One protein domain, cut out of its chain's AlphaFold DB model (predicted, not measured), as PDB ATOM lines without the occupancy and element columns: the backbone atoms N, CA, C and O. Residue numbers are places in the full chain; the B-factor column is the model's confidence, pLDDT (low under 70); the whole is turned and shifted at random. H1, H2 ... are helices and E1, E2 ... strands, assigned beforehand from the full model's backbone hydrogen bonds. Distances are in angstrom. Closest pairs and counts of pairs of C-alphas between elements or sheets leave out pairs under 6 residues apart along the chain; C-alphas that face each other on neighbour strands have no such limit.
ATOM      1  N   TYR A   3     194.427  -8.417 118.594       96.25
ATOM      2  CA  TYR A   3     193.882  -7.080 118.396       96.25
ATOM      3  C   TYR A   3     192.759  -7.125 117.362       96.25
ATOM      4  O   TYR A   3     192.942  -7.642 116.255       96.25
ATOM      5  N   CYS A   4     191.600  -6.559 117.687       97.50
ATOM      6  CA  CYS A   4     190.507  -6.416 116.734       97.50
ATOM      7  C   CYS A   4     189.669  -5.160 116.966       97.50
ATOM      8  O   CYS A   4     189.764  -4.473 117.987       97.50
ATOM      9  N   THR A   5     188.845  -4.860 115.971       97.69
ATOM     10  CA  THR A   5     187.621  -4.088 116.140       97.69
ATOM     11  C   THR A   5     186.443  -5.021 115.929       97.69
ATOM     12  O   THR A   5     186.481  -5.912 115.074       97.69
ATOM     13  N   PHE A   6     185.399  -4.835 116.721       98.00
ATOM     14  CA  PHE A   6     184.215  -5.673 116.662       98.00
ATOM     15  C   PHE A   6     182.963  -4.831 116.898       98.00
ATOM     16  O   PHE A   6     182.976  -3.850 117.644       98.00
ATOM     17  N   THR A   7     181.878  -5.199 116.234       97.88
ATOM     18  CA  THR A   7     180.563  -4.607 116.442       97.88
ATOM     19  C   THR A   7     179.888  -5.347 117.578       97.88
ATOM     20  O   THR A   7     179.901  -6.576 117.610       97.88
ATOM     21  N   PHE A   8     179.258  -4.615 118.490       97.31
ATOM     22  CA  PHE A   8     178.413  -5.214 119.514       97.31
ATOM     23  C   PHE A   8     176.978  -4.705 119.421       97.31
ATOM     24  O   PHE A   8     176.710  -3.603 118.929       97.31
ATOM     25  N   LYS A   9     176.044  -5.505 119.938       97.25
ATOM     26  CA  LYS A   9     174.663  -5.097 120.203       97.25
ATOM     27  C   LYS A   9     174.259  -5.540 121.597       97.25
ATOM     28  O   LYS A   9     174.291  -6.725 121.900       97.25
ATOM     29  N   VAL A  10     173.846  -4.594 122.434       96.44
ATOM     30  CA  VAL A  10     173.250  -4.867 123.746       96.44
ATOM     31  C   VAL A  10     171.741  -4.711 123.630       96.44
ATOM     32  O   VAL A  10     171.245  -3.614 123.357       96.44
ATOM     33  N   HIS A  11     171.019  -5.807 123.843       95.81
ATOM     34  CA  HIS A  11     169.562  -5.852 123.861       95.81
ATOM     35  C   HIS A  11     169.088  -5.645 125.297       95.81
ATOM     36  O   HIS A  11     169.217  -6.533 126.136       95.81
ATOM     37  N   TYR A  12     168.562  -4.460 125.593       94.62
ATOM     38  CA  TYR A  12     168.065  -4.120 126.922       94.62
ATOM     39  C   TYR A  12     166.644  -4.644 127.147       94.62
ATOM     40  O   TYR A  12     165.820  -4.622 126.232       94.62
ATOM     41  N   ILE A  13     166.317  -4.975 128.401       92.19
ATOM     42  CA  ILE A  13     164.985  -5.471 128.815       92.19
ATOM     43  C   ILE A  13     163.863  -4.495 128.431       92.19
ATOM     44  O   ILE A  13     162.731  -4.869 128.122       92.19
ATOM     45  N   ASN A  14     164.178  -3.199 128.393       91.69
ATOM     46  CA  ASN A  14     163.253  -2.148 127.969       91.69
ATOM     47  C   ASN A  14     163.053  -2.064 126.439       91.69
ATOM     48  O   ASN A  14     162.526  -1.061 125.955       91.69
ATOM     49  N   LYS A  15     163.469  -3.090 125.686       91.25
ATOM     50  CA  LYS A  15     163.422  -3.197 124.218       91.25
ATOM     51  C   LYS A  15     164.315  -2.207 123.464       91.25
ATOM     52  O   LYS A  15     164.206  -2.107 122.242       91.25
ATOM     53  N   LYS A  16     165.195  -1.467 124.148       93.88
ATOM     54  CA  LYS A  16     166.215  -0.651 123.475       93.88
ATOM     55  C   LYS A  16     167.367  -1.537 123.020       93.88
ATOM     56  O   LYS A  16     167.737  -2.482 123.708       93.88
ATOM     57  N   ILE A  17     167.964  -1.180 121.890       94.56
ATOM     58  CA  ILE A  17     169.186  -1.809 121.393       94.56
ATOM     59  C   ILE A  17     170.254  -0.724 121.317       94.56
ATOM     60  O   ILE A  17     170.032   0.318 120.700       94.56
ATOM     61  N   LYS A  18     171.397  -0.954 121.964       94.19
ATOM     62  CA  LYS A  18     172.607  -0.144 121.775       94.19
ATOM     63  C   LYS A  18     173.549  -0.924 120.881       94.19
ATOM     64  O   LYS A  18     173.826  -2.079 121.182       94.19
ATOM     65  N   SER A  19     174.045  -0.293 119.826       95.56
ATOM     66  CA  SER A  19     175.047  -0.887 118.951       95.56
ATOM     67  C   SER A  19     176.140   0.117 118.657       95.56
ATOM     68  O   SER A  19     175.846   1.300 118.489       95.56
ATOM     69  N   ASP A  20     177.379  -0.360 118.651       96.38
ATOM     70  CA  ASP A  20     178.562   0.433 118.345       96.38
ATOM     71  C   ASP A  20     179.719  -0.497 117.941       96.38
ATOM     72  O   ASP A  20     179.631  -1.720 118.102       96.38
ATOM     73  N   VAL A  21     180.804   0.083 117.433       97.00
ATOM     74  CA  VAL A  21     182.066  -0.613 117.168       97.00
ATOM     75  C   VAL A  21     183.012  -0.355 118.327       97.00
ATOM     76  O   VAL A  21     183.295   0.798 118.642       97.00
ATOM     77  N   ALA A  22     183.527  -1.408 118.953       96.69
ATOM     78  CA  ALA A  22     184.492  -1.319 120.039       96.69
ATOM     79  C   ALA A  22     185.875  -1.834 119.611       96.69
ATOM     80  O   ALA A  22     185.972  -2.800 118.846       96.69
ATOM     81  N   PRO A  23     186.957  -1.214 120.109       96.94
ATOM     82  CA  PRO A  23     188.280  -1.807 120.037       96.94
ATOM     83  C   PRO A  23     188.422  -2.917 121.081       96.94
ATOM     84  O   PRO A  23     187.915  -2.796 122.197       96.94
ATOM     85  N   TYR A  24     189.171  -3.959 120.741       96.62
ATOM     86  CA  TYR A  24     189.551  -5.010 121.672       96.62
ATOM     87  C   TYR A  24     191.020  -5.394 121.501       96.62
ATOM     88  O   TYR A  24     191.535  -5.518 120.390       96.62
ATOM     89  N   ARG A  25     191.674  -5.592 122.642       94.12
ATOM     90  CA  ARG A  25     193.020  -6.122 122.822       94.12
ATOM     91  C   ARG A  25     192.967  -7.098 123.987       94.12
ATOM     92  O   ARG A  25     192.639  -6.678 125.098       94.12
ATOM     93  N   GLY A  26     193.338  -8.348 123.748       93.12
ATOM     94  CA  GLY A  26     193.280  -9.407 124.755       93.12
ATOM     95  C   GLY A  26     194.121 -10.623 124.393       93.12
ATOM     96  O   GLY A  26     194.943 -10.576 123.476       93.12
ATOM     97  N   GLU A  27     193.964 -11.711 125.141       92.19
ATOM     98  CA  GLU A  27     194.681 -12.963 124.866       92.19
ATOM     99  C   GLU A  27     194.064 -13.734 123.695       92.19
ATOM    100  O   GLU A  27     194.816 -14.309 122.907       92.19
ATOM    101  N   HIS A  28     192.736 -13.673 123.554       94.06
ATOM    102  CA  HIS A  28     191.962 -14.417 122.563       94.06
ATOM    103  C   HIS A  28     190.853 -13.556 121.947       94.06
ATOM    104  O   HIS A  28     190.182 -12.799 122.648       94.06
ATOM    105  N   ILE A  29     190.643 -13.679 120.634       94.06
ATOM    106  CA  ILE A  29     189.477 -13.129 119.930       94.06
ATOM    107  C   ILE A  29     188.432 -14.241 119.748       94.06
ATOM    108  O   ILE A  29     188.313 -14.846 118.681       94.06
ATOM    109  N   ASP A  30     187.659 -14.502 120.799       95.25
ATOM    110  CA  ASP A  30     186.498 -15.398 120.780       95.25
ATOM    111  C   ASP A  30     185.230 -14.699 121.296       95.25
ATOM    112  O   ASP A  30     185.276 -13.613 121.877       95.25
ATOM    113  N   GLU A  31     184.066 -15.298 121.029       94.56
ATOM    114  CA  GLU A  31     182.772 -14.695 121.368       94.56
ATOM    115  C   GLU A  31     182.630 -14.431 122.876       94.56
ATOM    116  O   GLU A  31     182.066 -13.410 123.264       94.56
ATOM    117  N   GLU A  32     183.153 -15.322 123.723       95.50
ATOM    118  CA  GLU A  32     183.074 -15.208 125.183       95.50
ATOM    119  C   GLU A  32     183.867 -13.993 125.668       95.50
ATOM    120  O   GLU A  32     183.294 -13.096 126.288       95.50
ATOM    121  N   SER A  33     185.131 -13.891 125.259       95.94
ATOM    122  CA  SER A  33     186.034 -12.791 125.602       95.94
ATOM    123  C   SER A  33     185.491 -11.429 125.156       95.94
ATOM    124  O   SER A  33     185.550 -10.438 125.891       95.94
ATOM    125  N   LEU A  34     184.918 -11.358 123.949       96.88
ATOM    126  CA  LEU A  34     184.315 -10.128 123.433       96.88
ATOM    127  C   LEU A  34     183.022  -9.771 124.174       96.88
ATOM    128  O   LEU A  34     182.769  -8.596 124.448       96.88
ATOM    129  N   ARG A  35     182.199 -10.764 124.527       95.81
ATOM    130  CA  ARG A  35     180.975 -10.537 125.305       95.81
ATOM    131  C   ARG A  35     181.294 -10.059 126.710       95.81
ATOM    132  O   ARG A  35     180.674  -9.091 127.143       95.81
ATOM    133  N   GLU A  36     182.261 -10.665 127.391       94.81
ATOM    134  CA  GLU A  36     182.729 -10.214 128.706       94.81
ATOM    135  C   GLU A  36     183.191  -8.757 128.660       94.81
ATOM    136  O   GLU A  36     182.731  -7.931 129.451       94.81
ATOM    137  N   PHE A  37     183.977  -8.392 127.645       95.31
ATOM    138  CA  PHE A  37     184.404  -7.010 127.454       95.31
ATOM    139  C   PHE A  37     183.222  -6.038 127.288       95.31
ATOM    140  O   PHE A  37     183.225  -4.940 127.858       95.31
ATOM    141  N   VAL A  38     182.180  -6.429 126.545       95.31
ATOM    142  CA  VAL A  38     180.950  -5.629 126.413       95.31
ATOM    143  C   VAL A  38     180.197  -5.536 127.737       95.31
ATOM    144  O   VAL A  38     179.679  -4.462 128.064       95.31
ATOM    145  N   ILE A  39     180.148  -6.620 128.511       94.06
ATOM    146  CA  ILE A  39     179.497  -6.650 129.822       94.06
ATOM    147  C   ILE A  39     180.149  -5.632 130.753       94.06
ATOM    148  O   ILE A  39     179.449  -4.770 131.288       94.06
ATOM    149  N   GLU A  40     181.469  -5.687 130.881       92.25
ATOM    150  CA  GLU A  40     182.235  -4.848 131.801       92.25
ATOM    151  C   GLU A  40     182.194  -3.361 131.435       92.25
ATOM    152  O   GLU A  40     182.168  -2.507 132.320       92.25
ATOM    153  N   ASN A  41     182.163  -3.041 130.137       92.25
ATOM    154  CA  ASN A  41     182.410  -1.674 129.677       92.25
ATOM    155  C   ASN A  41     181.195  -0.974 129.062       92.25
ATOM    156  O   ASN A  41     181.112   0.251 129.105       92.25
ATOM    157  N   PHE A  42     180.238  -1.701 128.481       91.38
ATOM    158  CA  PHE A  42     179.185  -1.085 127.660       91.38
ATOM    159  C   PHE A  42     177.756  -1.476 128.037       91.38
ATOM    160  O   PHE A  42     176.833  -0.748 127.647       91.38
ATOM    161  N   SER A  43     177.567  -2.578 128.771       85.56
ATOM    162  CA  SER A  43     176.250  -3.160 129.059       85.56
ATOM    163  C   SER A  43     175.482  -2.465 130.190       85.56
ATOM    164  O   SER A  43     174.258  -2.543 130.227       85.56
ATOM    165  N   GLY A  44     176.164  -1.704 131.050       84.62
ATOM    166  CA  GLY A  44     175.548  -1.052 132.205       84.62
ATOM    167  C   GLY A  44     175.423  -1.993 133.406       84.62
ATOM    168  O   GLY A  44     176.262  -2.862 133.613       84.62
ATOM    169  N   ALA A  45     174.401  -1.796 134.244       83.81
ATOM    170  CA  ALA A  45     174.221  -2.606 135.449       83.81
ATOM    171  C   ALA A  45     173.796  -4.047 135.115       83.81
ATOM    172  O   ALA A  45     173.007  -4.271 134.188       83.81
ATOM    173  N   ALA A  46     174.263  -5.011 135.913       82.94
ATOM    174  CA  ALA A  46     173.833  -6.403 135.810       82.94
ATOM    175  C   ALA A  46     172.298  -6.510 135.890       82.94
ATOM    176  O   ALA A  46     171.662  -5.862 136.722       82.94
ATOM    177  N   GLY A  47     171.708  -7.312 135.001       85.44
ATOM    178  CA  GLY A  47     170.254  -7.479 134.907       85.44
ATOM    179  C   GLY A  47     169.517  -6.364 134.160       85.44
ATOM    180  O   GLY A  47     168.297  -6.300 134.248       85.44
ATOM    181  N   SER A  48     170.215  -5.476 133.439       90.56
ATOM    182  CA  SER A  48     169.575  -4.470 132.572       90.56
ATOM    183  C   SER A  48     169.383  -4.926 131.116       90.56
ATOM    184  O   SER A  48     168.629  -4.292 130.371       90.56
ATOM    185  N   TYR A  49     170.020  -6.029 130.718       91.88
ATOM    186  CA  TYR A  49     170.027  -6.563 129.357       91.88
ATOM    187  C   TYR A  49     169.629  -8.043 129.307       91.88
ATOM    188  O   TYR A  49     169.839  -8.777 130.269       91.88
ATOM    189  N   ASP A  50     169.068  -8.451 128.169       92.44
ATOM    190  CA  ASP A  50     168.638  -9.821 127.864       92.44
ATOM    191  C   ASP A  50     169.680 -10.578 127.032       92.44
ATOM    192  O   ASP A  50     169.893 -11.773 127.226       92.44
ATOM    193  N   ALA A  51     170.325  -9.890 126.084       94.06
ATOM    194  CA  ALA A  51     171.261 -10.502 125.147       94.06
ATOM    195  C   ALA A  51     172.365  -9.530 124.721       94.06
ATOM    196  O   ALA A  51     172.162  -8.312 124.669       94.06
ATOM    197  N   ILE A  52     173.527 -10.095 124.392       95.81
ATOM    198  CA  ILE A  52     174.659  -9.387 123.799       95.81
ATOM    199  C   ILE A  52     175.104 -10.172 122.570       95.81
ATOM    200  O   ILE A  52     175.436 -11.350 122.687       95.81
ATOM    201  N   GLU A  53     175.110  -9.509 121.418       97.31
ATOM    202  CA  GLU A  53     175.670 -10.027 120.168       97.31
ATOM    203  C   GLU A  53     177.013  -9.343 119.905       97.31
ATOM    204  O   GLU A  53     177.150  -8.140 120.153       97.31
ATOM    205  N   VAL A  54     177.982 -10.094 119.383       97.56
ATOM    206  CA  VAL A  54     179.301  -9.588 118.988       97.56
ATOM    207  C   VAL A  54     179.687 -10.149 117.623       97.56
ATOM    208  O   VAL A  54     179.415 -11.307 117.321       97.56
ATOM    209  N   GLU A  55     180.321  -9.325 116.796       97.75
ATOM    210  CA  GLU A  55     180.808  -9.706 115.470       97.75
ATOM    211  C   GLU A  55     182.164  -9.045 115.228       97.75
ATOM    212  O   GLU A  55     182.287  -7.828 115.346       97.75
ATOM    213  N   VAL A  56     183.192  -9.831 114.905       97.62
ATOM    214  CA  VAL A  56     184.528  -9.299 114.604       97.62
ATOM    215  C   VAL A  56     184.516  -8.636 113.228       97.62
ATOM    216  O   VAL A  56     184.223  -9.287 112.229       97.62
ATOM    217  N   ASN A  57     184.896  -7.359 113.168       96.38
ATOM    218  CA  ASN A  57     184.942  -6.593 111.922       96.38
ATOM    219  C   ASN A  57     186.308  -6.718 111.244       96.38
ATOM    220  O   ASN A  57     186.399  -6.985 110.047       96.38
ATOM    221  N   LYS A  58     187.379  -6.472 112.005       96.62
ATOM    222  CA  LYS A  58     188.758  -6.484 111.508       96.62
ATOM    223  C   LYS A  58     189.688  -6.979 112.604       96.62
ATOM    224  O   LYS A  58     189.630  -6.497 113.731       96.62
ATOM    225  N   THR A  59     190.564  -7.912 112.258       97.19
ATOM    226  CA  THR A  59     191.680  -8.358 113.100       97.19
ATOM    227  C   THR A  59     192.972  -7.703 112.634       97.19
ATOM    228  O   THR A  59     193.146  -7.467 111.437       97.19
ATOM    229  N   TYR A  60     193.893  -7.463 113.558       96.50
ATOM    230  CA  TYR A  60     195.160  -6.798 113.283       96.50
ATOM    231  C   TYR A  60     196.318  -7.701 113.687       96.50
ATOM    232  O   TYR A  60     196.300  -8.311 114.756       96.50
ATOM    233  N   ALA A  61     197.332  -7.770 112.828       93.25
ATOM    234  CA  ALA A  61     198.577  -8.473 113.126       93.25
ATOM    235  C   ALA A  61     199.570  -7.594 113.908       93.25
ATOM    236  O   ALA A  61     200.490  -8.118 114.533       93.25
ATOM    237  N   ASP A  62     199.385  -6.273 113.860       92.88
ATOM    238  CA  ASP A  62     200.289  -5.281 114.426       92.88
ATOM    239  C   ASP A  62     199.555  -4.331 115.390       92.88
ATOM    240  O   ASP A  62     198.466  -3.828 115.099       92.88
ATOM    241  N   GLU A  63     200.164  -4.087 116.555       94.38
ATOM    242  CA  GLU A  63     199.604  -3.226 117.606       94.38
ATOM    243  C   GLU A  63     199.541  -1.756 117.181       94.38
ATOM    244  O   GLU A  63     198.624  -1.038 117.584       94.38
ATOM    245  N   GLN A  64     200.520  -1.298 116.395       94.44
ATOM    246  CA  GLN A  64     200.585   0.084 115.941       94.44
ATOM    247  C   GLN A  64     199.495   0.360 114.897       94.44
ATOM    248  O   GLN A  64     198.817   1.380 114.981       94.44
ATOM    249  N   GLU A  65     199.267  -0.563 113.959       95.12
ATOM    250  CA  GLU A  65     198.145  -0.468 113.019       95.12
ATOM    251  C   GLU A  65     196.808  -0.421 113.770       95.12
ATOM    252  O   GLU A  65     195.972   0.442 113.503       95.12
ATOM    253  N   TRP A  66     196.629  -1.301 114.760       96.44
ATOM    254  CA  TRP A  66     195.417  -1.322 115.574       96.44
ATOM    255  C   TRP A  66     195.186   0.003 116.306       96.44
ATOM    256  O   TRP A  66     194.112   0.582 116.170       96.44
ATOM    257  N   ILE A  67     196.179   0.518 117.046       94.81
ATOM    258  CA  ILE A  67     196.002   1.758 117.820       94.81
ATOM    259  C   ILE A  67     195.726   2.963 116.912       94.81
ATOM    260  O   ILE A  67     194.947   3.840 117.285       94.81
ATOM    261  N   THR A  68     196.322   3.004 115.714       94.38
ATOM    262  CA  THR A  68     196.061   4.052 114.719       94.38
ATOM    263  C   THR A  68     194.630   3.992 114.188       94.38
ATOM    264  O   THR A  68     194.007   5.041 114.060       94.38
ATOM    265  N   ASP A  69     194.082   2.802 113.939       94.31
ATOM    266  CA  ASP A  69     192.706   2.658 113.447       94.31
ATOM    267  C   ASP A  69     191.654   3.002 114.517       94.31
ATOM    268  O   ASP A  69     190.573   3.494 114.187       94.31
ATOM    269  N   ILE A  70     191.940   2.751 115.800       95.31
ATOM    270  CA  ILE A  70     190.938   2.903 116.869       95.31
ATOM    271  C   ILE A  70     190.956   4.265 117.566       95.31
ATOM    272  O   ILE A  70     190.017   4.569 118.300       95.31
ATOM    273  N   ILE A  71     192.004   5.079 117.379       93.06
ATOM    274  CA  ILE A  71     192.216   6.318 118.153       93.06
ATOM    275  C   ILE A  71     191.053   7.313 118.032       93.06
ATOM    276  O   ILE A  71     190.749   8.054 118.972       93.06
ATOM    277  N   ASP A  72     190.370   7.291 116.890       91.00
ATOM    278  CA  ASP A  72     189.245   8.168 116.592       91.00
ATOM    279  C   ASP A  72     187.871   7.546 116.859       91.00
ATOM    280  O   ASP A  72     186.863   8.241 116.723       91.00
ATOM    281  N   LEU A  73     187.806   6.282 117.297       93.94
ATOM    282  CA  LEU A  73     186.544   5.653 117.676       93.94
ATOM    283  C   LEU A  73     185.980   6.293 118.951       93.94
ATOM    284  O   LEU A  73     186.667   6.434 119.969       93.94
ATOM    285  N   ASP A  74     184.690   6.621 118.932       93.31
ATOM    286  CA  ASP A  74     184.010   7.189 120.099       93.31
ATOM    287  C   ASP A  74     183.986   6.210 121.281       93.31
ATOM    288  O   ASP A  74     184.175   6.616 122.431       93.31
ATOM    289  N   SER A  75     183.851   4.913 121.002       92.94
ATOM    290  CA  SER A  75     183.963   3.840 121.992       92.94
ATOM    291  C   SER A  75     185.351   3.786 122.640       92.94
ATOM    292  O   SER A  75     185.449   3.620 123.855       92.94
ATOM    293  N   PHE A  76     186.426   4.005 121.877       94.31
ATOM    294  CA  PHE A  76     187.786   4.066 122.410       94.31
ATOM    295  C   PHE A  76     187.985   5.281 123.317       94.31
ATOM    296  O   PHE A  76     188.480   5.159 124.439       94.31
ATOM    297  N   ARG A  77     187.517   6.455 122.877       92.69
ATOM    298  CA  ARG A  77     187.538   7.690 123.680       92.69
ATOM    299  C   ARG A  77     186.716   7.553 124.962       92.69
ATOM    300  O   ARG A  77     187.071   8.136 125.985       92.69
ATOM    301  N   TYR A  78     185.611   6.814 124.914       92.81
ATOM    302  CA  TYR A  78     184.818   6.476 126.093       92.81
ATOM    303  C   TYR A  78     185.603   5.578 127.055       92.81
ATOM    304  O   TYR A  78     185.723   5.922 128.230       92.81
ATOM    305  N   LEU A  79     186.188   4.485 126.559       92.38
ATOM    306  CA  LEU A  79     186.984   3.558 127.365       92.38
ATOM    307  C   LEU A  79     188.144   4.280 128.063       92.38
ATOM    308  O   LEU A  79     188.275   4.203 129.281       92.38
ATOM    309  N   GLN A  80     188.898   5.113 127.342       91.50
ATOM    310  CA  GLN A  80     189.958   5.929 127.944       91.50
ATOM    311  C   GLN A  80     189.497   6.758 129.142       91.50
ATOM    312  O   GLN A  80     190.224   6.876 130.126       91.50
ATOM    313  N   LYS A  81     188.289   7.326 129.080       87.94
ATOM    314  CA  LYS A  81     187.737   8.141 130.170       87.94
ATOM    315  C   LYS A  81     187.288   7.304 131.363       87.94
ATOM    316  O   LYS A  81     187.376   7.785 132.488       87.94
ATOM    317  N   VAL A  82     186.757   6.108 131.121       85.44
ATOM    318  CA  VAL A  82     186.113   5.294 132.162       85.44
ATOM    319  C   VAL A  82     187.102   4.390 132.889       85.44
ATOM    320  O   VAL A  82     186.997   4.250 134.104       85.44
ATOM    321  N   ASN A  83     188.066   3.801 132.184       85.56
ATOM    322  CA  ASN A  83     188.987   2.818 132.763       85.56
ATOM    323  C   ASN A  83     190.445   2.978 132.291       85.56
ATOM    324  O   ASN A  83     191.275   2.122 132.585       85.56
ATOM    325  N   GLY A  84     190.777   4.053 131.565       84.75
ATOM    326  CA  GLY A  84     192.139   4.286 131.079       84.75
ATOM    327  C   GLY A  84     192.612   3.274 130.030       84.75
ATOM    328  O   GLY A  84     193.820   3.100 129.869       84.75
ATOM    329  N   TYR A  85     191.686   2.606 129.329       89.69
ATOM    330  CA  TYR A  85     191.998   1.561 128.354       89.69
ATOM    331  C   TYR A  85     193.055   1.993 127.333       89.69
ATOM    332  O   TYR A  85     192.893   3.007 126.647       89.69
ATOM    333  N   ALA A  86     194.122   1.198 127.224       86.38
ATOM    334  CA  ALA A  86     195.262   1.421 126.333       86.38
ATOM    335  C   ALA A  86     195.907   2.821 126.448       86.38
ATOM    336  O   ALA A  86     196.551   3.294 125.505       86.38
ATOM    337  N   GLY A  87     195.760   3.503 127.590       87.50
ATOM    338  CA  GLY A  87     196.382   4.806 127.829       87.50
ATOM    339  C   GLY A  87     197.913   4.753 127.753       87.50
ATOM    340  O   GLY A  87     198.551   5.702 127.298       87.50
ATOM    341  N   GLU A  88     198.513   3.616 128.108       91.19
ATOM    342  CA  GLU A  88     199.947   3.368 127.964       91.19
ATOM    343  C   GLU A  88     200.394   3.334 126.496       91.19
ATOM    344  O   GLU A  88     201.493   3.788 126.174       91.19
ATOM    345  N   LEU A  89     199.535   2.852 125.591       88.94
ATOM    346  CA  LEU A  89     199.841   2.814 124.161       88.94
ATOM    347  C   LEU A  89     199.774   4.203 123.535       88.94
ATOM    348  O   LEU A  89     200.584   4.509 122.661       88.94
ATOM    349  N   LEU A  90     198.880   5.068 124.020       88.69
ATOM    350  CA  LEU A  90     198.892   6.468 123.606       88.69
ATOM    351  C   LEU A  90     200.215   7.147 123.948       88.69
ATOM    352  O   LEU A  90     200.785   7.821 123.099       88.69
ATOM    353  N   LEU A  91     200.730   6.943 125.162       89.06
ATOM    354  CA  LEU A  91     202.034   7.486 125.546       89.06
ATOM    355  C   LEU A  91     203.164   6.892 124.697       89.06
ATOM    356  O   LEU A  91     204.043   7.625 124.262       89.06
ATOM    357  N   LYS A  92     203.118   5.584 124.421       91.62
ATOM    358  CA  LYS A  92     204.126   4.877 123.618       91.62
ATOM    359  C   LYS A  92     204.202   5.365 122.165       91.62
ATOM    360  O   LYS A  92     205.305   5.532 121.656       91.62
ATOM    361  N   TYR A  93     203.062   5.547 121.496       89.69
ATOM    362  CA  TYR A  93     203.016   5.829 120.052       89.69
ATOM    363  C   TYR A  93     202.722   7.293 119.702       89.69
ATOM    364  O   TYR A  93     203.021   7.727 118.592       89.69
ATOM    365  N   PHE A  94     202.150   8.057 120.634       87.94
ATOM    366  CA  PHE A  94     201.729   9.446 120.419       87.94
ATOM    367  C   PHE A  94     202.206  10.406 121.521       87.94
ATOM    368  O   PHE A  94     201.992  11.617 121.411       87.94
ATOM    369  N   GLY A  95     202.849   9.900 122.577       80.62
ATOM    370  CA  GLY A  95     203.534  10.724 123.566       80.62
ATOM    371  C   GLY A  95     204.739  11.412 122.928       80.62
ATOM    372  O   GLY A  95     205.495  10.791 122.185       80.62
TER     373      GLY A  95
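Overview. This is residues 3 to 95 of the 96 residues of an uncharacterized protein of Taibaiella chishuiensis (UniProt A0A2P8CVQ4). A strongly twisted sheet of three long antiparallel strands, E2, E1 and E3, curls round helix H1, with helix H2 over its other face near one end. From H2 the short helices H3 and H4 follow: H3 grazes the sheet at its edge strand E2, and H4 lies off the sheet at one end of the long axis, with the turn of the E1 and E2 hairpin at the other. The printed part has 93 residues, with four named helices and three named strands in the order E1, E2, H1, E3, H2, H3, H4, and a sheet order of E2, E1, E3. The class is mixed, helices and strands; the whole is compact, with a radius of gyration of the C-alphas of 13.4 A, yet elongated, spanning 42 by 24 by 20 A.

Along the chain. Find C-alpha 3 at (193.882, -7.080, 118.396); from there E1, residues 3 to 12, runs 27.3 A to C-alpha 12 at (168.065, -4.120, 126.922). E2, residues 17 to 26, covers 25.5 A and bends by 61 degrees at residue 21. E3, residues 49 to 60, covers 29.8 A and bends by 55 degrees at residue 57. H1, residues 31 to 41, is 15.5 A long; H2, residues 63 to 70, 10.6 A; H3, residues 74 to 83, 14.3 A. H4, residues 87 to 94, is 10.2 A long and ends at C-alpha 94, (201.729, 9.446, 120.419).

Arrangement. Start at the inner strand E1. Beside it E3 is antiparallel at 163 degrees, with N 7 and O 55 at 2.8 A; on its other side E2 is antiparallel at 150 degrees, with N 10 and O 18 at 2.8 A. E2, H1 and E3 form a split strand-helix-strand unit, two strands running the same way with E1 between them, and its crossover is right-handed. There are three layers, helices on both faces of the sheet: H1 on one, its closest C-alphas to E3 being Arg 35 and Ile 52 at 6.6 A, and H2 on the other. H2 lies over E1 at a height over the sheet of 8.4 A and runs along the strands, at 22 degrees to E1 on the local plane. H3 only grazes the sheet with residues 74 to 79; its closest C-alphas to E2 are Ser 75 and Ala 22, 5.5 A apart. H4 is not on the sheet; it is close to but not clearly touching H2, about perpendicular at 81 degrees, with the C-alphas of Gln 64 and Tyr 93 closest at 7.5 A. In H1, H2, H3 and H4 every O i to N i+4 pair is within hydrogen-bond range.

Size, cuts and confidence. Look to Asn 14 and Gly 95 for the two C-alphas farthest apart, 42.5 A. The printed part has no cut. The link from H1 to E3 is short; the others are tight. The mean pLDDT of the printed part is 93.1, and no printed residue is under 70.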